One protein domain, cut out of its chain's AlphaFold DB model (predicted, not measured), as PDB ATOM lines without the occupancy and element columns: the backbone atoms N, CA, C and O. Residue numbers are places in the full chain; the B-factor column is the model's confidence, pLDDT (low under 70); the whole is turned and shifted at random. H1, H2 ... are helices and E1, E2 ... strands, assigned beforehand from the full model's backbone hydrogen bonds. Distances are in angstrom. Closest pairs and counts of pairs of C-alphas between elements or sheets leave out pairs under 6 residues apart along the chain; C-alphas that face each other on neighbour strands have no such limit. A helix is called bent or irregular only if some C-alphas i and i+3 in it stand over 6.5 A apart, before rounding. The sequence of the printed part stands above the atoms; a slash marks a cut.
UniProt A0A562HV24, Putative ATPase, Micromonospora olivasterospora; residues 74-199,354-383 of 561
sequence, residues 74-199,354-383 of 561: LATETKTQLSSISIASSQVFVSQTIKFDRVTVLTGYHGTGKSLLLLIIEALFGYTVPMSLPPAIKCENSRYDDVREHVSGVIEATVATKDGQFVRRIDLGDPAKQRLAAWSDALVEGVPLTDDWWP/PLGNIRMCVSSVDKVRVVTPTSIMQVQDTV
ATOM      1  N   LEU A  74     215.314 189.413 168.315       92.31
ATOM      2  CA  LEU A  74     216.053 189.826 167.123       92.31
ATOM      3  C   LEU A  74     217.526 189.391 167.155       92.31
ATOM      4  O   LEU A  74     218.110 189.170 166.103       92.31
ATOM      5  N   ALA A  75     218.125 189.253 168.341       89.81
ATOM      6  CA  ALA A  75     219.537 188.891 168.501       89.81
ATOM      7  C   ALA A  75     219.815 187.379 168.537       89.81
ATOM      8  O   ALA A  75     220.970 186.980 168.662       89.81
ATOM      9  N   THR A  76     218.789 186.525 168.513       88.06
ATOM     10  CA  THR A  76     218.971 185.070 168.621       88.06
ATOM     11  C   THR A  76     218.303 184.363 167.460       88.06
ATOM     12  O   THR A  76     217.140 184.626 167.188       88.06
ATOM     13  N   GLU A  77     218.997 183.435 166.815       84.31
ATOM     14  CA  GLU A  77     218.417 182.581 165.775       84.31
ATOM     15  C   GLU A  77     217.627 181.412 166.384       84.31
ATOM     16  O   GLU A  77     217.782 181.066 167.564       84.31
ATOM     17  N   THR A  78     216.746 180.806 165.590       85.88
ATOM     18  CA  THR A  78     216.097 179.542 165.955       85.88
ATOM     19  C   THR A  78     217.014 178.366 165.622       85.88
ATOM     20  O   THR A  78     217.964 178.497 164.857       85.88
ATOM     21  N   LYS A  79     216.764 177.193 166.222       84.00
ATOM     22  CA  LYS A  79     217.576 175.993 165.932       84.00
ATOM     23  C   LYS A  79     217.477 175.567 164.465       84.00
ATOM     24  O   LYS A  79     218.464 175.087 163.922       84.00
ATOM     25  N   THR A  80     216.289 175.741 163.894       87.06
ATOM     26  CA  THR A  80     215.957 175.494 162.494       87.06
ATOM     27  C   THR A  80     215.238 176.736 161.980       87.06
ATOM     28  O   THR A  80     214.295 177.206 162.627       87.06
ATOM     29  N   GLN A  81     215.704 177.304 160.870       90.19
ATOM     30  CA  GLN A  81     215.142 178.515 160.274       90.19
ATOM     31  C   GLN A  81     215.103 178.438 158.753       90.19
ATOM     32  O   GLN A  81     216.082 178.057 158.110       90.19
ATOM     33  N   LEU A  82     214.008 178.909 158.165       94.50
ATOM     34  CA  LEU A  82     214.006 179.309 156.766       94.50
ATOM     35  C   LEU A  82     214.920 180.530 156.632       94.50
ATOM     36  O   LEU A  82     214.626 181.581 157.188       94.50
ATOM     37  N   SER A  83     216.035 180.380 155.924       95.19
ATOM     38  CA  SER A  83     217.045 181.438 155.765       95.19
ATOM     39  C   SER A  83     216.791 182.269 154.513       95.19
ATOM     40  O   SER A  83     216.933 183.492 154.508       95.19
ATOM     41  N   SER A  84     216.395 181.606 153.428       97.50
ATOM     42  CA  SER A  84     216.090 182.271 152.167       97.50
ATOM     43  C   SER A  84     215.225 181.421 151.252       97.50
ATOM     44  O   SER A  84     215.211 180.195 151.351       97.50
ATOM     45  N   ILE A  85     214.557 182.088 150.314       98.00
ATOM     46  CA  ILE A  85     213.989 181.466 149.117       98.00
ATOM     47  C   ILE A  85     214.546 182.169 147.877       98.00
ATOM     48  O   ILE A  85     214.517 183.397 147.781       98.00
ATOM     49  N   SER A  86     215.057 181.393 146.931       97.88
ATOM     50  CA  SER A  86     215.531 181.849 145.628       97.88
ATOM     51  C   SER A  86     214.501 181.470 144.573       97.88
ATOM     52  O   SER A  86     214.306 180.301 144.247       97.88
ATOM     53  N   ILE A  87     213.810 182.471 144.039       97.12
ATOM     54  CA  ILE A  87     212.789 182.291 143.009       97.12
ATOM     55  C   ILE A  87     213.511 182.163 141.665       97.12
ATOM     56  O   ILE A  87     213.984 183.156 141.110       97.12
ATOM     57  N   ALA A  88     213.615 180.942 141.139       95.12
ATOM     58  CA  ALA A  88     214.215 180.699 139.828       95.12
ATOM     59  C   ALA A  88     213.244 181.102 138.710       95.12
ATOM     60  O   ALA A  88     213.618 181.785 137.760       95.12
ATOM     61  N   SER A  89     211.973 180.729 138.854       94.44
ATOM     62  CA  SER A  89     210.887 181.164 137.980       94.44
ATOM     63  C   SER A  89     209.592 181.277 138.776       94.44
ATOM     64  O   SER A  89     209.354 180.532 139.721       94.44
ATOM     65  N   SER A  90     208.742 182.229 138.414       92.25
ATOM     66  CA  SER A  90     207.395 182.359 138.967       92.25
ATOM     67  C   SER A  90     206.536 183.150 137.995       92.25
ATOM     68  O   SER A  90     207.032 184.060 137.320       92.25
ATOM     69  N   GLN A  91     205.253 182.812 137.919       90.38
ATOM     70  CA  GLN A  91     204.269 183.642 137.223       90.38
ATOM     71  C   GLN A  91     204.073 184.990 137.925       90.38
ATOM     72  O   GLN A  91     203.910 186.002 137.252       90.38
ATOM     73  N   VAL A  92     204.142 185.013 139.261       90.88
ATOM     74  CA  VAL A  92     203.786 186.184 140.073       90.88
ATOM     75  C   VAL A  92     205.003 187.000 140.488       90.88
ATOM     76  O   VAL A  92     204.956 188.225 140.451       90.88
ATOM     77  N   PHE A  93     206.103 186.354 140.877       94.56
ATOM     78  CA  PHE A  93     207.276 187.043 141.415       94.56
ATOM     79  C   PHE A  93     208.425 187.121 140.405       94.56
ATOM     80  O   PHE A  93     208.634 186.219 139.591       94.56
ATOM     81  N   VAL A  94     209.202 188.204 140.461       95.50
ATOM     82  CA  VAL A  94     210.462 188.308 139.706       95.50
ATOM     83  C   VAL A  94     211.482 187.299 140.233       95.50
ATOM     84  O   VAL A  94     211.444 186.927 141.408       95.50
ATOM     85  N   SER A  95     212.420 186.886 139.377       95.88
ATOM     86  CA  SER A  95     213.541 186.065 139.833       95.88
ATOM     87  C   SER A  95     214.436 186.890 140.757       95.88
ATOM     88  O   SER A  95     214.901 187.969 140.385       95.88
ATOM     89  N   GLN A  96     214.593 186.413 141.990       96.56
ATOM     90  CA  GLN A  96     215.331 187.072 143.066       96.56
ATOM     91  C   GLN A  96     215.519 186.101 144.234       96.56
ATOM     92  O   GLN A  96     214.769 185.133 144.377       96.56
ATOM     93  N   THR A  97     216.453 186.428 145.121       98.00
ATOM     94  CA  THR A  97     216.586 185.773 146.424       98.00
ATOM     95  C   THR A  97     216.018 186.668 147.516       98.00
ATOM     96  O   THR A  97     216.397 187.832 147.642       98.00
ATOM     97  N   ILE A  98     215.120 186.113 148.327       98.06
ATOM     98  CA  ILE A  98     214.515 186.769 149.486       98.06
ATOM     99  C   ILE A  98     215.113 186.129 150.733       98.06
ATOM    100  O   ILE A  98     215.038 184.914 150.897       98.06
ATOM    101  N   LYS A  99     215.711 186.947 151.603       97.38
ATOM    102  CA  LYS A  99     216.270 186.512 152.888       97.38
ATOM    103  C   LYS A  99     215.264 186.710 154.012       97.38
ATOM    104  O   LYS A  99     214.623 187.768 154.070       97.38
ATOM    105  N   PHE A 100     215.207 185.744 154.916       96.94
ATOM    106  CA  PHE A 100     214.375 185.765 156.108       96.94
ATOM    107  C   PHE A 100     215.251 185.728 157.351       96.94
ATOM    108  O   PHE A 100     216.149 184.903 157.477       96.94
ATOM    109  N   ASP A 101     214.945 186.631 158.268       95.50
ATOM    110  CA  ASP A 101     215.495 186.647 159.612       95.50
ATOM    111  C   ASP A 101     214.560 185.868 160.549       95.50
ATOM    112  O   ASP A 101     213.455 185.455 160.163       95.50
ATOM    113  N   ARG A 102     214.943 185.728 161.825       95.19
ATOM    114  CA  ARG A 102     214.046 185.130 162.826       95.19
ATOM    115  C   ARG A 102     212.689 185.832 162.896       95.19
ATOM    116  O   ARG A 102     211.677 185.179 163.136       95.19
ATOM    117  N   VAL A 103     212.671 187.150 162.713       97.56
ATOM    118  CA  VAL A 103     211.446 187.930 162.533       97.56
ATOM    119  C   VAL A 103     211.540 188.633 161.194       97.56
ATOM    120  O   VAL A 103     212.427 189.459 161.006       97.56
ATOM    121  N   THR A 104     210.621 188.336 160.285       98.00
ATOM    122  CA  THR A 104     210.506 189.015 158.994       98.00
ATOM    123  C   THR A 104     209.093 189.556 158.833       98.00
ATOM    124  O   THR A 104     208.121 188.847 159.076       98.00
ATOM    125  N   VAL A 105     208.952 190.810 158.414       97.69
ATOM    126  CA  VAL A 105     207.641 191.431 158.195       97.69
ATOM    127  C   VAL A 105     207.491 191.845 156.741       97.69
ATOM    128  O   VAL A 105     208.255 192.659 156.230       97.69
ATOM    129  N   LEU A 106     206.499 191.269 156.073       97.38
ATOM    130  CA  LEU A 106     206.096 191.550 154.708       97.38
ATOM    131  C   LEU A 106     205.080 192.695 154.699       97.38
ATOM    132  O   LEU A 106     204.037 192.632 155.350       97.38
ATOM    133  N   THR A 107     205.356 193.722 153.908       95.75
ATOM    134  CA  THR A 107     204.443 194.840 153.656       95.75
ATOM    135  C   THR A 107     204.431 195.195 152.171       95.75
ATOM    136  O   THR A 107     205.209 194.647 151.403       95.75
ATOM    137  N   GLY A 108     203.511 196.032 151.707       91.75
ATOM    138  CA  GLY A 108     203.234 196.181 150.272       91.75
ATOM    139  C   GLY A 108     201.778 196.536 150.028       91.75
ATOM    140  O   GLY A 108     200.950 196.204 150.866       91.75
ATOM    141  N   TYR A 109     201.444 197.154 148.895       86.31
ATOM    142  CA  TYR A 109     200.064 197.533 148.556       86.31
ATOM    143  C   TYR A 109     199.112 196.318 148.461       86.31
ATOM    144  O   TYR A 109     199.533 195.157 148.493       86.31
ATOM    145  N   HIS A 110     197.797 196.544 148.415       84.38
ATOM    146  CA  HIS A 110     196.852 195.433 148.252       84.38
ATOM    147  C   HIS A 110     197.099 194.720 146.916       84.38
ATOM    148  O   HIS A 110     197.401 195.360 145.911       84.38
ATOM    149  N   GLY A 111     197.008 193.389 146.916       83.19
ATOM    150  CA  GLY A 111     197.258 192.584 145.717       83.19
ATOM    151  C   GLY A 111     198.734 192.403 145.343       83.19
ATOM    152  O   GLY A 111     199.013 191.699 144.382       83.19
ATOM    153  N   THR A 112     199.700 192.933 146.106       88.25
ATOM    154  CA  THR A 112     201.137 192.729 145.815       88.25
ATOM    155  C   THR A 112     201.675 191.361 146.250       88.25
ATOM    156  O   THR A 112     202.880 191.168 146.323       88.25
ATOM    157  N   GLY A 113     200.813 190.390 146.560       88.50
ATOM    158  CA  GLY A 113     201.234 189.008 146.814       88.50
ATOM    159  C   GLY A 113     201.821 188.718 148.202       88.50
ATOM    160  O   GLY A 113     202.456 187.686 148.357       88.50
ATOM    161  N   LYS A 114     201.609 189.564 149.223       93.00
ATOM    162  CA  LYS A 114     202.076 189.298 150.605       93.00
ATOM    163  C   LYS A 114     201.532 187.981 151.170       93.00
ATOM    164  O   LYS A 114     202.307 187.098 151.515       93.00
ATOM    165  N   SER A 115     200.205 187.842 151.198       92.25
ATOM    166  CA  SER A 115     199.518 186.626 151.643       92.25
ATOM    167  C   SER A 115     199.902 185.430 150.774       92.25
ATOM    168  O   SER A 115     200.213 184.366 151.291       92.25
ATOM    169  N   LEU A 116     200.004 185.633 149.453       92.19
ATOM    170  CA  LEU A 116     200.480 184.597 148.539       92.19
ATOM    171  C   LEU A 116     201.907 184.144 148.874       92.19
ATOM    172  O   LEU A 116     202.187 182.957 148.795       92.19
ATOM    173  N   LEU A 117     202.808 185.048 149.260       94.56
ATOM    174  CA  LEU A 117     204.170 184.678 149.636       94.56
ATOM    175  C   LEU A 117     204.187 183.803 150.895       94.56
ATOM    176  O   LEU A 117     204.958 182.850 150.939       94.56
ATOM    177  N   LEU A 118     203.319 184.075 151.878       94.25
ATOM    178  CA  LEU A 118     203.141 183.194 153.039       94.25
ATOM    179  C   LEU A 118     202.645 181.805 152.610       94.25
ATOM    180  O   LEU A 118     203.233 180.800 152.997       94.25
ATOM    181  N   LEU A 119     201.619 181.749 151.757       90.94
ATOM    182  CA  LEU A 119     201.079 180.486 151.240       90.94
ATOM    183  C   LEU A 119     202.112 179.711 150.405       90.94
ATOM    184  O   LEU A 119     202.187 178.491 150.493       90.94
ATOM    185  N   ILE A 120     202.944 180.408 149.627       92.69
ATOM    186  CA  ILE A 120     204.060 179.798 148.898       92.69
ATOM    187  C   ILE A 120     205.050 179.184 149.880       92.69
ATOM    188  O   ILE A 120     205.429 178.039 149.673       92.69
ATOM    189  N   ILE A 121     205.457 179.906 150.931       93.94
ATOM    190  CA  ILE A 121     206.400 179.380 151.928       93.94
ATOM    191  C   ILE A 121     205.884 178.065 152.504       93.94
ATOM    192  O   ILE A 121     206.641 177.108 152.555       93.94
ATOM    193  N   GLU A 122     204.610 177.998 152.881       89.38
ATOM    194  CA  GLU A 122     203.980 176.769 153.366       89.38
ATOM    195  C   GLU A 122     203.966 175.657 152.291       89.38
ATOM    196  O   GLU A 122     204.372 174.520 152.550       89.38
ATOM    197  N   ALA A 123     203.616 176.004 151.048       88.94
ATOM    198  CA  ALA A 123     203.568 175.072 149.923       88.94
ATOM    199  C   ALA A 123     204.916 174.442 149.555       88.94
ATOM    200  O   ALA A 123     204.928 173.301 149.081       88.94
ATOM    201  N   LEU A 124     206.038 175.132 149.794       91.50
ATOM    202  CA  LEU A 124     207.386 174.592 149.557       91.50
ATOM    203  C   LEU A 124     207.679 173.341 150.383       91.50
ATOM    204  O   LEU A 124     208.515 172.534 149.979       91.50
ATOM    205  N   PHE A 125     206.990 173.170 151.508       88.44
ATOM    206  CA  PHE A 125     207.142 172.011 152.379       88.44
ATOM    207  C   PHE A 125     206.064 170.955 152.128       88.44
ATOM    208  O   PHE A 125     206.150 169.866 152.668       88.44
ATOM    209  N   GLY A 126     205.098 171.217 151.244       81.25
ATOM    210  CA  GLY A 126     204.059 170.255 150.875       81.25
ATOM    211  C   GLY A 126     202.788 170.327 151.721       81.25
ATOM    212  O   GLY A 126     201.912 169.489 151.530       81.25
ATOM    213  N   TYR A 127     202.636 171.327 152.595       75.12
ATOM    214  CA  TYR A 127     201.321 171.685 153.136       75.12
ATOM    215  C   TYR A 127     200.623 172.687 152.226       75.12
ATOM    216  O   TYR A 127     201.263 173.431 151.490       75.12
ATOM    217  N   THR A 128     199.311 172.774 152.342       65.94
ATOM    218  CA  THR A 128     198.565 173.960 151.927       65.94
ATOM    219  C   THR A 128     197.387 174.096 152.868       65.94
ATOM    220  O   THR A 128     196.723 173.088 153.128       65.94
ATOM    221  N   VAL A 129     197.085 175.312 153.318       64.25
ATOM    222  CA  VAL A 129     195.842 175.601 154.040       64.25
ATOM    223  C   VAL A 129     194.658 174.890 153.352       64.25
ATOM    224  O   VAL A 129     194.486 175.055 152.141       64.25
ATOM    225  N   PRO A 130     193.814 174.129 154.079       55.44
ATOM    226  CA  PRO A 130     192.690 173.365 153.507       55.44
ATOM    227  C   PRO A 130     191.639 174.219 152.775       55.44
ATOM    228  O   PRO A 130     190.708 173.700 152.158       55.44
ATOM    229  N   MET A 131     191.764 175.544 152.864       59.97
ATOM    230  CA  MET A 131     190.918 176.518 152.200       59.97
ATOM    231  C   MET A 131     191.625 177.080 150.964       59.97
ATOM    232  O   MET A 131     192.702 177.665 151.064       59.97
ATOM    233  N   SER A 132     190.974 176.975 149.804       57.28
ATOM    234  CA  SER A 132     191.437 177.602 148.563       57.28
ATOM    235  C   SER A 132     191.255 179.123 148.636       57.28
ATOM    236  O   SER A 132     190.220 179.665 148.242       57.28
ATOM    237  N   LEU A 133     192.244 179.823 149.195       66.00
ATOM    238  CA  LEU A 133     192.354 181.272 149.065       66.00
ATOM    239  C   LEU A 133     193.007 181.586 147.711       66.00
ATOM    240  O   LEU A 133     194.118 181.121 147.456       66.00
ATOM    241  N   PRO A 134     192.357 182.357 146.822       67.56
ATOM    242  CA  PRO A 134     192.993 182.776 145.585       67.56
ATOM    243  C   PRO A 134     194.140 183.767 145.872       67.56
ATOM    244  O   PRO A 134     193.989 184.634 146.738       67.56
ATOM    245  N   PRO A 135     195.248 183.725 145.109       73.56
ATOM    246  CA  PRO A 135     195.556 182.770 144.038       73.56
ATOM    247  C   PRO A 135     195.875 181.362 144.567       73.56
ATOM    248  O   PRO A 135     196.662 181.214 145.498       73.56
ATOM    249  N   ALA A 136     195.287 180.333 143.951       75.12
ATOM    250  CA  ALA A 136     195.396 178.962 144.439       75.12
ATOM    251  C   ALA A 136     196.772 178.351 144.141       75.12
ATOM    252  O   ALA A 136     197.328 178.523 143.057       75.12
ATOM    253  N   ILE A 137     197.282 177.562 145.082       76.69
ATOM    254  CA  ILE A 137     198.438 176.684 144.881       76.69
ATOM    255  C   ILE A 137     197.914 175.253 144.777       76.69
ATOM    256  O   ILE A 137     196.963 174.887 145.466       76.69
ATOM    257  N   LYS A 138     198.508 174.447 143.897       73.50
ATOM    258  CA  LYS A 138     198.073 173.068 143.668       73.50
ATOM    259  C   LYS A 138     198.203 172.231 144.948       73.50
ATOM    260  O   LYS A 138     199.293 172.162 145.532       73.50
ATOM    261  N   CYS A 139     197.112 171.576 145.346       68.56
ATOM    262  CA  CYS A 139     197.011 170.717 146.526       68.56
ATOM    263  C   CYS A 139     196.177 169.469 146.215       68.56
ATOM    264  O   CYS A 139     195.114 169.591 145.627       68.56
ATOM    265  N   GLU A 140     196.629 168.288 146.648       60.66
ATOM    266  CA  GLU A 140     195.796 167.079 146.620       60.66
ATOM    267  C   GLU A 140     194.809 167.110 147.803       60.66
ATOM    268  O   GLU A 140     195.237 167.320 148.934       60.66
ATOM    269  N   ASN A 141     193.522 166.832 147.559       52.41
ATOM    270  CA  ASN A 141     192.433 166.709 148.557       52.41
ATOM    271  C   ASN A 141     191.761 168.005 149.039       52.41
ATOM    272  O   ASN A 141     190.938 167.972 149.957       52.41
ATOM    273  N   SER A 142     191.999 169.142 148.392       53.41
ATOM    274  CA  SER A 142     191.082 170.271 148.551       53.41
ATOM    275  C   SER A 142     189.695 169.856 148.038       53.41
ATOM    276  O   SER A 142     189.557 169.445 146.889       53.41
ATOM    277  N   ARG A 143     188.624 170.033 148.829       48.44
ATOM    278  CA  ARG A 143     187.229 169.929 148.328       48.44
ATOM    279  C   ARG A 143     186.930 170.906 147.172       48.44
ATOM    280  O   ARG A 143     185.828 170.896 146.634       48.44
ATOM    281  N   TYR A 144     187.901 171.748 146.820       51.03
ATOM    282  CA  TYR A 144     187.878 172.776 145.793       51.03
ATOM    283  C   TYR A 144     188.962 172.558 144.718       51.03
ATOM    284  O   TYR A 144     189.413 173.532 144.124       51.03
ATOM    285  N   ASP A 145     189.398 171.319 144.460       52.84
ATOM    286  CA  ASP A 145     190.395 170.981 143.416       52.84
ATOM    287  C   ASP A 145     189.916 171.276 141.968       52.84
ATOM    288  O   ASP A 145     190.642 171.089 140.999       52.84
ATOM    289  N   ASP A 146     188.699 171.809 141.805       55.06
ATOM    290  CA  ASP A 146     188.137 172.287 140.532       55.06
ATOM    291  C   ASP A 146     188.747 173.623 140.038       55.06
ATOM    292  O   ASP A 146     188.342 174.153 138.993       55.06
ATOM    293  N   VAL A 147     189.697 174.219 140.772       61.34
ATOM    294  CA  VAL A 147     190.360 175.464 140.351       61.34
ATOM    295  C   VAL A 147     191.273 175.189 139.153       61.34
ATOM    296  O   VAL A 147     192.263 174.479 139.255       61.34
ATOM    297  N   ARG A 148     190.968 175.802 138.003       60.28
ATOM    298  CA  ARG A 148     191.705 175.583 136.742       60.28
ATOM    299  C   ARG A 148     193.053 176.303 136.655       60.28
ATOM    300  O   ARG A 148     193.877 175.935 135.824       60.28
ATOM    301  N   GLU A 149     193.261 177.339 137.465       70.06
ATOM    302  CA  GLU A 149     194.465 178.172 137.436       70.06
ATOM    303  C   GLU A 149     195.194 178.108 138.779       70.06
ATOM    304  O   GLU A 149     194.682 178.563 139.803       70.06
ATOM    305  N   HIS A 150     196.410 177.563 138.758       79.06
ATOM    306  CA  HIS A 150     197.291 177.517 139.920       79.06
ATOM    307  C   HIS A 150     198.522 178.384 139.701       79.06
ATOM    308  O   HIS A 150     199.064 178.459 138.596       79.06
ATOM    309  N   VAL A 151     199.008 178.972 140.791       85.44
ATOM    310  CA  VAL A 151     200.310 179.629 140.818       85.44
ATOM    311  C   VAL A 151     201.388 178.591 140.534       85.44
ATOM    312  O   VAL A 151     201.515 177.600 141.252       85.44
ATOM    313  N   SER A 152     202.187 178.845 139.499       87.25
ATOM    314  CA  SER A 152     203.351 178.027 139.160       87.25
ATOM    315  C   SER A 152     204.660 178.796 139.322       87.25
ATOM    316  O   SER A 152     204.726 180.033 139.245       87.25
ATOM    317  N   GLY A 153     205.723 178.038 139.566       92.19
ATOM    318  CA  GLY A 153     207.065 178.560 139.737       92.19
ATOM    319  C   GLY A 153     208.000 177.524 140.334       92.19
ATOM    320  O   GLY A 153     207.567 176.638 141.068       92.19
ATOM    321  N   VAL A 154     209.285 177.673 140.033       96.56
ATOM    322  CA  VAL A 154     210.354 176.871 140.619       96.56
ATOM    323  C   VAL A 154     211.108 177.725 141.624       96.56
ATOM    324  O   VAL A 154     211.653 178.781 141.286       96.56
ATOM    325  N   ILE A 155     211.130 177.262 142.866       97.50
ATOM    326  CA  ILE A 155     211.673 177.993 144.003       97.50
ATOM    327  C   ILE A 155     212.644 177.087 144.739       97.50
ATOM    328  O   ILE A 155     212.349 175.939 145.043       97.50
ATOM    329  N   GLU A 156     213.816 177.619 145.033       97.62
ATOM    330  CA  GLU A 156     214.793 176.962 145.878       97.62
ATOM    331  C   GLU A 156     214.683 177.512 147.300       97.62
ATOM    332  O   GLU A 156     214.866 178.706 147.519       97.62
ATOM    333  N   ALA A 157     214.353 176.661 148.267       96.00
ATOM    334  CA  ALA A 157     214.274 177.037 149.671       96.00
ATOM    335  C   ALA A 157     215.545 176.602 150.405       96.00
ATOM    336  O   ALA A 157     216.033 175.488 150.215       96.00
ATOM    337  N   THR A 158     216.067 177.479 151.258       95.19
ATOM    338  CA  THR A 158     217.231 177.216 152.107       95.19
ATOM    339  C   THR A 158     216.809 177.224 153.565       95.19
ATOM    340  O   THR A 158     216.383 178.258 154.086       95.19
ATOM    341  N   VAL A 159     216.962 176.085 154.234       92.25
ATOM    342  CA  VAL A 159     216.709 175.921 155.667       92.25
ATOM    343  C   VAL A 159     218.042 175.718 156.376       92.25
ATOM    344  O   VAL A 159     218.774 174.781 156.072       92.25
ATOM    345  N   ALA A 160     218.373 176.599 157.316       89.44
ATOM    346  CA  ALA A 160     219.541 176.448 158.170       89.44
ATOM    347  C   ALA A 160     219.150 175.730 159.460       89.44
ATOM    348  O   ALA A 160     218.138 176.051 160.081       89.44
ATOM    349  N   THR A 161     219.984 174.781 159.862       85.50
ATOM    350  CA  THR A 161     219.914 174.069 161.138       85.50
ATOM    351  C   THR A 161     221.233 174.252 161.887       85.50
ATOM    352  O   THR A 161     222.195 174.807 161.350       85.50
ATOM    353  N   LYS A 162     221.325 173.726 163.111       77.31
ATOM    354  CA  LYS A 162     222.612 173.613 163.814       77.31
ATOM    355  C   LYS A 162     223.639 172.742 163.083       77.31
ATOM    356  O   LYS A 162     224.833 172.976 163.251       77.31
ATOM    357  N   ASP A 163     223.177 171.768 162.304       73.56
ATOM    358  CA  ASP A 163     224.009 170.719 161.707       73.56
ATOM    359  C   ASP A 163     224.399 171.027 160.251       73.56
ATOM    360  O   ASP A 163     225.203 170.316 159.650       73.56
ATOM    361  N   GLY A 164     223.860 172.107 159.676       82.62
ATOM    362  CA  GLY A 164     224.162 172.542 158.318       82.62
ATOM    363  C   GLY A 164     223.007 173.269 157.637       82.62
ATOM    364  O   GLY A 164     221.977 173.571 158.247       82.62
ATOM    365  N   GLN A 165     223.187 173.553 156.348       88.38
ATOM    366  CA  GLN A 165     222.166 174.154 155.492       88.38
ATOM    367  C   GLN A 165     221.610 173.122 154.516       88.38
ATOM    368  O   GLN A 165     222.360 172.438 153.821       88.38
ATOM    369  N   PHE A 166     220.287 173.068 154.429       89.50
ATOM    370  CA  PHE A 166     219.551 172.215 153.511       89.50
ATOM    371  C   PHE A 166     218.911 173.074 152.434       89.50
ATOM    372  O   PHE A 166     218.145 173.993 152.720       89.50
ATOM    373  N   VAL A 167     219.240 172.769 151.184       92.88
ATOM    374  CA  VAL A 167     218.730 173.479 150.014       92.88
ATOM    375  C   VAL A 167     217.866 172.521 149.207       92.88
ATOM    376  O   VAL A 167     218.308 171.415 148.885       92.88
ATOM    377  N   ARG A 168     216.630 172.919 148.896       93.06
ATOM    378  CA  ARG A 168     215.708 172.131 148.068       93.06
ATOM    379  C   ARG A 168     215.104 172.984 146.978       93.06
ATOM    380  O   ARG A 168     214.537 174.036 147.251       93.06
ATOM    381  N   ARG A 169     215.199 172.496 145.744       95.88
ATOM    382  CA  ARG A 169     214.530 173.067 144.578       95.88
ATOM    383  C   ARG A 169     213.163 172.406 144.430       95.88
ATOM    384  O   ARG A 169     213.096 171.205 144.200       95.88
ATOM    385  N   ILE A 170     212.106 173.195 144.565       94.88
ATOM    386  CA  ILE A 170     210.711 172.753 144.591       94.88
ATOM    387  C   ILE A 170     209.954 173.407 143.435       94.88
ATOM    388  O   ILE A 170     210.043 174.623 143.239       94.88
ATOM    389  N   ASP A 171     209.203 172.612 142.676       94.00
ATOM    390  CA  ASP A 171     208.238 173.109 141.695       94.00
ATOM    391  C   ASP A 171     206.851 173.198 142.349       94.00
ATOM    392  O   ASP A 171     206.339 172.222 142.893       94.00
ATOM    393  N   LEU A 172     206.221 174.375 142.315       90.44
ATOM    394  CA  LEU A 172     204.869 174.564 142.852       90.44
ATOM    395  C   LEU A 172     203.799 173.794 142.052       90.44
ATOM    396  O   LEU A 172     202.700 173.571 142.562       90.44
ATOM    397  N   GLY A 173     204.103 173.380 140.817       87.12
ATOM    398  CA  GLY A 173     203.254 172.517 139.996       87.12
ATOM    399  C   GLY A 173     203.280 171.036 140.394       87.12
ATOM    400  O   GLY A 173     202.345 170.298 140.043       87.12
ATOM    401  N   ASP A 174     204.303 170.606 141.143       88.50
ATOM    402  CA  ASP A 174     204.389 169.242 141.670       88.50
ATOM    403  C   ASP A 174     203.304 169.007 142.729       88.50
ATOM    404  O   ASP A 174     202.927 169.942 143.439       88.50
ATOM    405  N   PRO A 175     202.784 167.779 142.887       85.25
ATOM    406  CA  PRO A 175     201.823 167.477 143.939       85.25
ATOM    407  C   PRO A 175     202.385 167.701 145.350       85.25
ATOM    408  O   PRO A 175     203.574 167.511 145.605       85.25
ATOM    409  N   ALA A 176     201.509 168.045 146.298       82.69
ATOM    410  CA  ALA A 176     201.874 168.364 147.682       82.69
ATOM    411  C   ALA A 176     202.745 167.277 148.348       82.69
ATOM    412  O   ALA A 176     203.776 167.587 148.942       82.69
ATOM    413  N   LYS A 177     202.405 165.993 148.151       82.81
ATOM    414  CA  LYS A 177     203.185 164.851 148.663       82.81
ATOM    415  C   LYS A 177     204.596 164.768 148.084       82.81
ATOM    416  O   LYS A 177     205.516 164.372 148.789       82.81
ATOM    417  N   GLN A 178     204.778 165.140 146.817       87.31
ATOM    418  CA  GLN A 178     206.092 165.158 146.174       87.31
ATOM    419  C   GLN A 178     206.946 166.309 146.714       87.31
ATOM    420  O   GLN A 178     208.121 166.104 147.018       87.31
ATOM    421  N   ARG A 179     206.346 167.492 146.907       88.50
ATOM    422  CA  ARG A 179     207.019 168.628 147.557       88.50
ATOM    423  C   ARG A 179     207.445 168.277 148.986       88.50
ATOM    424  O   ARG A 179     208.580 168.551 149.351       88.50
ATOM    425  N   LEU A 180     206.588 167.591 149.747       85.50
ATOM    426  CA  LEU A 180     206.912 167.061 151.077       85.50
ATOM    427  C   LEU A 180     208.061 166.041 151.032       85.50
ATOM    428  O   LEU A 180     209.020 166.148 151.793       85.50
ATOM    429  N   ALA A 181     207.999 165.068 150.117       85.38
ATOM    430  CA  ALA A 181     209.007 164.014 149.996       85.38
ATOM    431  C   ALA A 181     210.418 164.560 149.709       85.38
ATOM    432  O   ALA A 181     211.403 163.954 150.138       85.38
ATOM    433  N   ALA A 182     210.525 165.723 149.055       87.75
ATOM    434  CA  ALA A 182     211.799 166.399 148.813       87.75
ATOM    435  C   ALA A 182     212.544 166.789 150.105       87.75
ATOM    436  O   ALA A 182     213.750 167.007 150.059       87.75
ATOM    437  N   TRP A 183     211.862 166.860 151.249       84.94
ATOM    438  CA  TRP A 183     212.450 167.213 152.546       84.94
ATOM    439  C   TRP A 183     212.726 166.009 153.458       84.94
ATOM    440  O   TRP A 183     213.167 166.193 154.591       84.94
ATOM    441  N   SER A 184     212.486 164.783 152.983       76.44
ATOM    442  CA  SER A 184     212.522 163.566 153.811       76.44
ATOM    443  C   SER A 184     213.889 163.208 154.409       76.44
ATOM    444  O   SER A 184     213.946 162.525 155.426       76.44
ATOM    445  N   ASP A 185     214.979 163.684 153.813       70.62
ATOM    446  CA  ASP A 185     216.372 163.407 154.179       70.62
ATOM    447  C   ASP A 185     217.068 164.575 154.906       70.62
ATOM    448  O   ASP A 185     218.216 164.455 155.331       70.62
ATOM    449  N   ALA A 186     216.399 165.725 155.028       63.72
ATOM    450  CA  ALA A 186     217.009 166.984 155.455       63.72
ATOM    451  C   ALA A 186     216.927 167.259 156.968       63.72
ATOM    452  O   ALA A 186     217.520 168.223 157.442       63.72
ATOM    453  N   LEU A 187     216.156 166.485 157.737       63.31
ATOM    454  CA  LEU A 187     215.856 166.786 159.143       63.31
ATOM    455  C   LEU A 187     215.959 165.494 159.981       63.31
ATOM    456  O   LEU A 187     215.429 164.456 159.604       63.31
ATOM    457  N   VAL A 188     216.749 165.541 161.056       49.69
ATOM    458  CA  VAL A 188     217.356 164.383 161.753       49.69
ATOM    459  C   VAL A 188     216.362 163.615 162.655       49.69
ATOM    460  O   VAL A 188     215.422 164.203 163.171       49.69
ATOM    461  N   GLU A 189     216.653 162.319 162.879       44.78
ATOM    462  CA  GLU A 189     215.910 161.271 163.631       44.78
ATOM    463  C   GLU A 189     214.909 160.400 162.837       44.78
ATOM    464  O   GLU A 189     213.999 159.803 163.401       44.78
ATOM    465  N   GLY A 190     215.130 160.205 161.532       40.34
ATOM    466  CA  GLY A 190     214.486 159.107 160.790       40.34
ATOM    467  C   GLY A 190     212.999 159.305 160.471       40.34
ATOM    468  O   GLY A 190     212.316 158.329 160.162       40.34
ATOM    469  N   VAL A 191     212.512 160.550 160.503       35.91
ATOM    470  CA  VAL A 191     211.148 160.939 160.116       35.91
ATOM    471  C   VAL A 191     211.220 162.148 159.163       35.91
ATOM    472  O   VAL A 191     212.050 163.031 159.387       35.91
ATOM    473  N   PRO A 192     210.409 162.208 158.083       36.59
ATOM    474  CA  PRO A 192     210.404 163.329 157.141       36.59
ATOM    475  C   PRO A 192     209.942 164.611 157.832       36.59
ATOM    476  O   PRO A 192     208.753 164.758 158.089       36.59
ATOM    477  N   LEU A 193     210.873 165.536 158.083       53.84
ATOM    478  CA  LEU A 193     210.684 166.675 158.988       53.84
ATOM    479  C   LEU A 193     210.382 166.183 160.411       53.84
ATOM    480  O   LEU A 193     209.538 165.326 160.631       53.84
ATOM    481  N   THR A 194     211.093 166.681 161.420       49.38
ATOM    482  CA  THR A 194     210.695 166.380 162.803       49.38
ATOM    483  C   THR A 194     209.220 166.754 162.951       49.38
ATOM    484  O   THR A 194     208.873 167.866 162.539       49.38
ATOM    485  N   ASP A 195     208.391 165.912 163.578       51.75
ATOM    486  CA  ASP A 195     207.006 166.258 163.953       51.75
ATOM    487  C   ASP A 195     206.920 167.641 164.656       51.75
ATOM    488  O   ASP A 195     205.870 168.278 164.701       51.75
ATOM    489  N   ASP A 196     208.049 168.161 165.151       59.00
ATOM    490  CA  ASP A 196     208.200 169.410 165.888       59.00
ATOM    491  C   ASP A 196     208.474 170.695 165.063       59.00
ATOM    492  O   ASP A 196     208.267 171.793 165.592       59.00
ATOM    493  N   TRP A 197     208.934 170.633 163.801       75.38
ATOM    494  CA  TRP A 197     209.297 171.837 163.017       75.38
ATOM    495  C   TRP A 197     208.605 171.899 161.654       75.38
ATOM    496  O   TRP A 197     208.957 171.164 160.734       75.38
ATOM    497  N   TRP A 198     207.661 172.836 161.508       77.06
ATOM    498  CA  TRP A 198     206.883 173.023 160.279       77.06
ATOM    499  C   TRP A 198     206.439 174.487 160.082       77.06
ATOM    500  O   TRP A 198     206.225 175.180 161.085       77.06
ATOM    501  N   PRO A 199     206.278 174.987 158.837       88.44
ATOM    502  CA  PRO A 199     205.585 176.248 158.574       88.44
ATOM    503  C   PRO A 199     204.091 176.138 158.899       88.44
ATOM    504  O   PRO A 199     203.396 175.309 158.326       88.44
ATOM    505  N   PRO A 354     212.417 196.645 163.222       92.00
ATOM    506  CA  PRO A 354     213.614 197.222 162.626       92.00
ATOM    507  C   PRO A 354     213.552 197.159 161.100       92.00
ATOM    508  O   PRO A 354     213.096 196.171 160.531       92.00
ATOM    509  N   LEU A 355     214.078 198.184 160.434       90.69
ATOM    510  CA  LEU A 355     214.008 198.306 158.977       90.69
ATOM    511  C   LEU A 355     214.606 197.091 158.244       90.69
ATOM    512  O   LEU A 355     214.030 196.607 157.273       90.69
ATOM    513  N   GLY A 356     215.715 196.551 158.765       93.38
ATOM    514  CA  GLY A 356     216.381 195.364 158.222       93.38
ATOM    515  C   GLY A 356     215.546 194.081 158.286       93.38
ATOM    516  O   GLY A 356     215.826 193.153 157.537       93.38
ATOM    517  N   ASN A 357     214.489 194.040 159.100       95.75
ATOM    518  CA  ASN A 357     213.568 192.908 159.230       95.75
ATOM    519  C   ASN A 357     212.306 193.074 158.364       95.75
ATOM    520  O   ASN A 357     211.437 192.202 158.364       95.75
ATOM    521  N   ILE A 358     212.172 194.186 157.634       97.00
ATOM    522  CA  ILE A 358     211.028 194.455 156.759       97.00
ATOM    523  C   ILE A 358     211.369 194.033 155.325       97.00
ATOM    524  O   ILE A 358     212.483 194.230 154.837       97.00
ATOM    525  N   ARG A 359     210.393 193.460 154.620       97.38
ATOM    526  CA  ARG A 359     210.436 193.204 153.178       97.38
ATOM    527  C   ARG A 359     209.202 193.818 152.530       97.38
ATOM    528  O   ARG A 359     208.080 193.607 152.980       97.38
ATOM    529  N   MET A 360     209.411 194.583 151.470       95.62
ATOM    530  CA  MET A 360     208.360 195.256 150.723       95.62
ATOM    531  C   MET A 360     208.059 194.510 149.425       95.62
ATOM    532  O   MET A 360     208.912 194.417 148.547       95.62
ATOM    533  N   CYS A 361     206.834 194.019 149.289       94.25
ATOM    534  CA  CYS A 361     206.265 193.511 148.051       94.25
ATOM    535  C   CYS A 361     205.796 194.693 147.190       94.25
ATOM    536  O   CYS A 361     204.756 195.302 147.470       94.25
ATOM    537  N   VAL A 362     206.567 195.008 146.150       92.38
ATOM    538  CA  VAL A 362     206.332 196.119 145.221       92.38
ATOM    539  C   VAL A 362     206.022 195.593 143.821       92.38
ATOM    540  O   VAL A 362     206.669 194.663 143.335       92.38
ATOM    541  N   SER A 363     205.025 196.182 143.163       86.75
ATOM    542  CA  SER A 363     204.701 195.852 141.772       86.75
ATOM    543  C   SER A 363     205.805 196.348 140.835       86.75
ATOM    544  O   SER A 363     206.269 197.479 140.950       86.75
ATOM    545  N   SER A 364     206.222 195.499 139.902       80.56
ATOM    546  CA  SER A 364     207.285 195.733 138.924       80.56
ATOM    547  C   SER A 364     206.794 195.301 137.545       80.56
ATOM    548  O   SER A 364     206.849 194.112 137.246       80.56
ATOM    549  N   VAL A 365     206.372 196.254 136.706       77.69
ATOM    550  CA  VAL A 365     205.781 196.051 135.363       77.69
ATOM    551  C   VAL A 365     204.670 194.985 135.373       77.69
ATOM    552  O   VAL A 365     203.518 195.351 135.576       77.69
ATOM    553  N   ASP A 366     205.022 193.695 135.286       83.06
ATOM    554  CA  ASP A 366     204.101 192.547 135.226       83.06
ATOM    555  C   ASP A 366     204.237 191.543 136.391       83.06
ATOM    556  O   ASP A 366     203.514 190.550 136.451       83.06
ATOM    557  N   LYS A 367     205.185 191.746 137.316       91.88
ATOM    558  CA  LYS A 367     205.464 190.828 138.437       91.88
ATOM    559  C   LYS A 367     205.706 191.578 139.738       91.88
ATOM    560  O   LYS A 367     205.896 192.787 139.760       91.88
ATOM    561  N   VAL A 368     205.751 190.859 140.849       93.62
ATOM    562  CA  VAL A 368     206.078 191.404 142.167       93.62
ATOM    563  C   VAL A 368     207.568 191.232 142.453       93.62
ATOM    564  O   VAL A 368     208.118 190.134 142.344       93.62
ATOM    565  N   ARG A 369     208.220 192.312 142.884       95.25
ATOM    566  CA  ARG A 369     209.566 192.294 143.468       95.25
ATOM    567  C   ARG A 369     209.471 192.425 144.984       95.25
ATOM    568  O   ARG A 369     208.604 193.126 145.494       95.25
ATOM    569  N   VAL A 370     210.356 191.740 145.703       96.44
ATOM    570  CA  VAL A 370     210.420 191.798 147.164       96.44
ATOM    571  C   VAL A 370     211.736 192.462 147.533       96.44
ATOM    572  O   VAL A 370     212.803 191.896 147.315       96.44
ATOM    573  N   VAL A 371     211.665 193.688 148.041       94.81
ATOM    574  CA  VAL A 371     212.842 194.519 148.329       94.81
ATOM    575  C   VAL A 371     212.987 194.764 149.823       94.81
ATOM    576  O   VAL A 371     212.003 194.796 150.556       94.81
ATOM    577  N   THR A 372     214.217 194.959 150.288       95.06
ATOM    578  CA  THR A 372     214.443 195.484 151.640       95.06
ATOM    579  C   THR A 372     214.372 197.010 151.566       95.06
ATOM    580  O   THR A 372     215.058 197.580 150.714       95.06
ATOM    581  N   PRO A 373     213.545 197.678 152.389       91.56
ATOM    582  CA  PRO A 373     213.487 199.132 152.393       91.56
ATOM    583  C   PRO A 373     214.815 199.739 152.846       91.56
ATOM    584  O   PRO A 373     215.458 199.234 153.764       91.56
ATOM    585  N   THR A 374     215.187 200.865 152.244       85.81
ATOM    586  CA  THR A 374     216.348 201.669 152.658       85.81
ATOM    587  C   THR A 374     215.971 202.784 153.628       85.81
ATOM    588  O   THR A 374     216.840 203.325 154.303       85.81
ATOM    589  N   SER A 375     214.678 203.105 153.757       81.94
ATOM    590  CA  SER A 375     214.181 204.056 154.754       81.94
ATOM    591  C   SER A 375     212.798 203.677 155.278       81.94
ATOM    592  O   SER A 375     211.990 203.055 154.582       81.94
ATOM    593  N   ILE A 376     212.486 204.110 156.504       79.69
ATOM    594  CA  ILE A 376     211.143 203.954 157.086       79.69
ATOM    595  C   ILE A 376     210.069 204.657 156.243       79.69
ATOM    596  O   ILE A 376     208.907 204.257 156.237       79.69
ATOM    597  N   MET A 377     210.461 205.675 155.482       75.69
ATOM    598  CA  MET A 377     209.561 206.420 154.615       75.69
ATOM    599  C   MET A 377     209.009 205.578 153.468       75.69
ATOM    600  O   MET A 377     207.810 205.636 153.216       75.69
ATOM    601  N   GLN A 378     209.834 204.736 152.836       83.44
ATOM    602  CA  GLN A 378     209.353 203.810 151.800       83.44
ATOM    603  C   GLN A 378     208.244 202.893 152.345       83.44
ATOM    604  O   GLN A 378     207.232 202.652 151.681       83.44
ATOM    605  N   VAL A 379     208.411 202.431 153.589       85.56
ATOM    606  CA  VAL A 379     207.416 201.618 154.297       85.56
ATOM    607  C   VAL A 379     206.139 202.423 154.554       85.56
ATOM    608  O   VAL A 379     205.048 201.946 154.247       85.56
ATOM    609  N   GLN A 380     206.263 203.648 155.073       82.00
ATOM    610  CA  GLN A 380     205.129 204.531 155.371       82.00
ATOM    611  C   GLN A 380     204.315 204.901 154.125       82.00
ATOM    612  O   GLN A 380     203.089 204.786 154.152       82.00
ATOM    613  N   ASP A 381     204.973 205.265 153.024       80.12
ATOM    614  CA  ASP A 381     204.299 205.617 151.768       80.12
ATOM    615  C   ASP A 381     203.458 204.455 151.236       80.12
ATOM    616  O   ASP A 381     202.331 204.642 150.779       80.12
ATOM    617  N   THR A 382     203.982 203.235 151.358       80.12
ATOM    618  CA  THR A 382     203.321 202.008 150.894       80.12
ATOM    619  C   THR A 382     202.033 201.709 151.654       80.12
ATOM    620  O   THR A 382     201.090 201.163 151.080       80.12
ATOM    621  N   VAL A 383     201.966 202.099 152.929       79.06
ATOM    622  CA  VAL A 383     200.754 201.998 153.759       79.06
ATOM    623  C   VAL A 383     199.926 203.291 153.753       79.06
ATOM    624  O   VAL A 383     198.995 203.437 154.543       79.06
TER     625      VAL A 383
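This is residues 74 to 199 and 354 to 383 of the 561 residues of the protein "Putative ATPase" of Micromonospora olivasterospora (UniProt A0A562HV24). Two small sheets stand edge to edge as a bent wall, E2 of the first beside E7 of the second, and H1 crosses the wall on one side, from the smaller sheet toward E4. H3 packs on the other face of the smaller sheet, H2 sits by E5 at the far edge of the larger one, and a long loop, residues 124 to 152, lies on the same side of the wall as H1. The printed part has 156 residues, with seven named strands and three named helices in the order E1 E2 E3 H1 E4 E5 H2 E6 E7 H3. The sheet E2 E1 E4 E5 is antiparallel and the sheet E3 E6 E7 mixed; the class is mixed, helices and strands, with under half of the residues in named elements. The whole is compact, with a radius of gyration of the C-alphas of 16.0 A and spans of 48 by 43 by 24 A.

E1, residues 80 to 90, bends by 57 degrees at residue 87. It forms a hairpin with E2, residues 96 to 99, where N 87 and O 96 are 2.8 A apart, within hydrogen-bond range. E4, residues 153 to 161, is antiparallel to E1, with N 86 and O 156 at 2.8 A, and forms a hairpin with E5, residues 164 to 171, with N 157 and O 168 at 2.8 A. This sheet is twisted. E3, residues 103 to 108, is parallel to E6, residues 358 to 364, with N 361 and O 107 at 2.7 A. E6 forms a hairpin with E7, residues 367 to 371, with N 362 and O 369 at 2.8 A. The closest C-alphas of E2 and E7 are those of Ile 98 and Val 370, 6.9 A apart. H1, residues 114 to 123, is on the sheet E3 E6 E7, over E6 at a height of 11.9 A, and only just stands up from it, rising 41 degrees; its residues 120 to 123 only graze the other sheet. H3, residues 376 to 382, is on the opposite face at a height of 9.1 A, over E3 and along it at 15 degrees on the local plane. H2, residues 176 to 181, only grazes the sheet E2 E1 E4 E5; its closest C-alpha pair with E5 is Ile 170 and Arg 179, 6.3 A. In H1, H2 and H3 every O i to N i+4 pair is within hydrogen-bond range.

E1 begins at C-alpha 80, (215.957, 175.494, 162.494), and is 26.0 A long; E4 measures 25.4 A, E5 23.0 A, E6 18.3 A, E3 16.9 A and H1 14.3 A. H3 ends at C-alpha 382, (203.321, 202.008, 150.894).

The C-alphas farthest apart, those of Gly 190 and Asp 381, are 48.5 A apart. Residues 200 to 353 are not printed, and C-alphas 199 and 354 are 22.8 A apart across the cut. The link from H1 to E4 is long, with 29 residues. The mean pLDDT of the printed part is 83.0; residues 128 to 134, 139 to 148 and 186 to 196 are under 70.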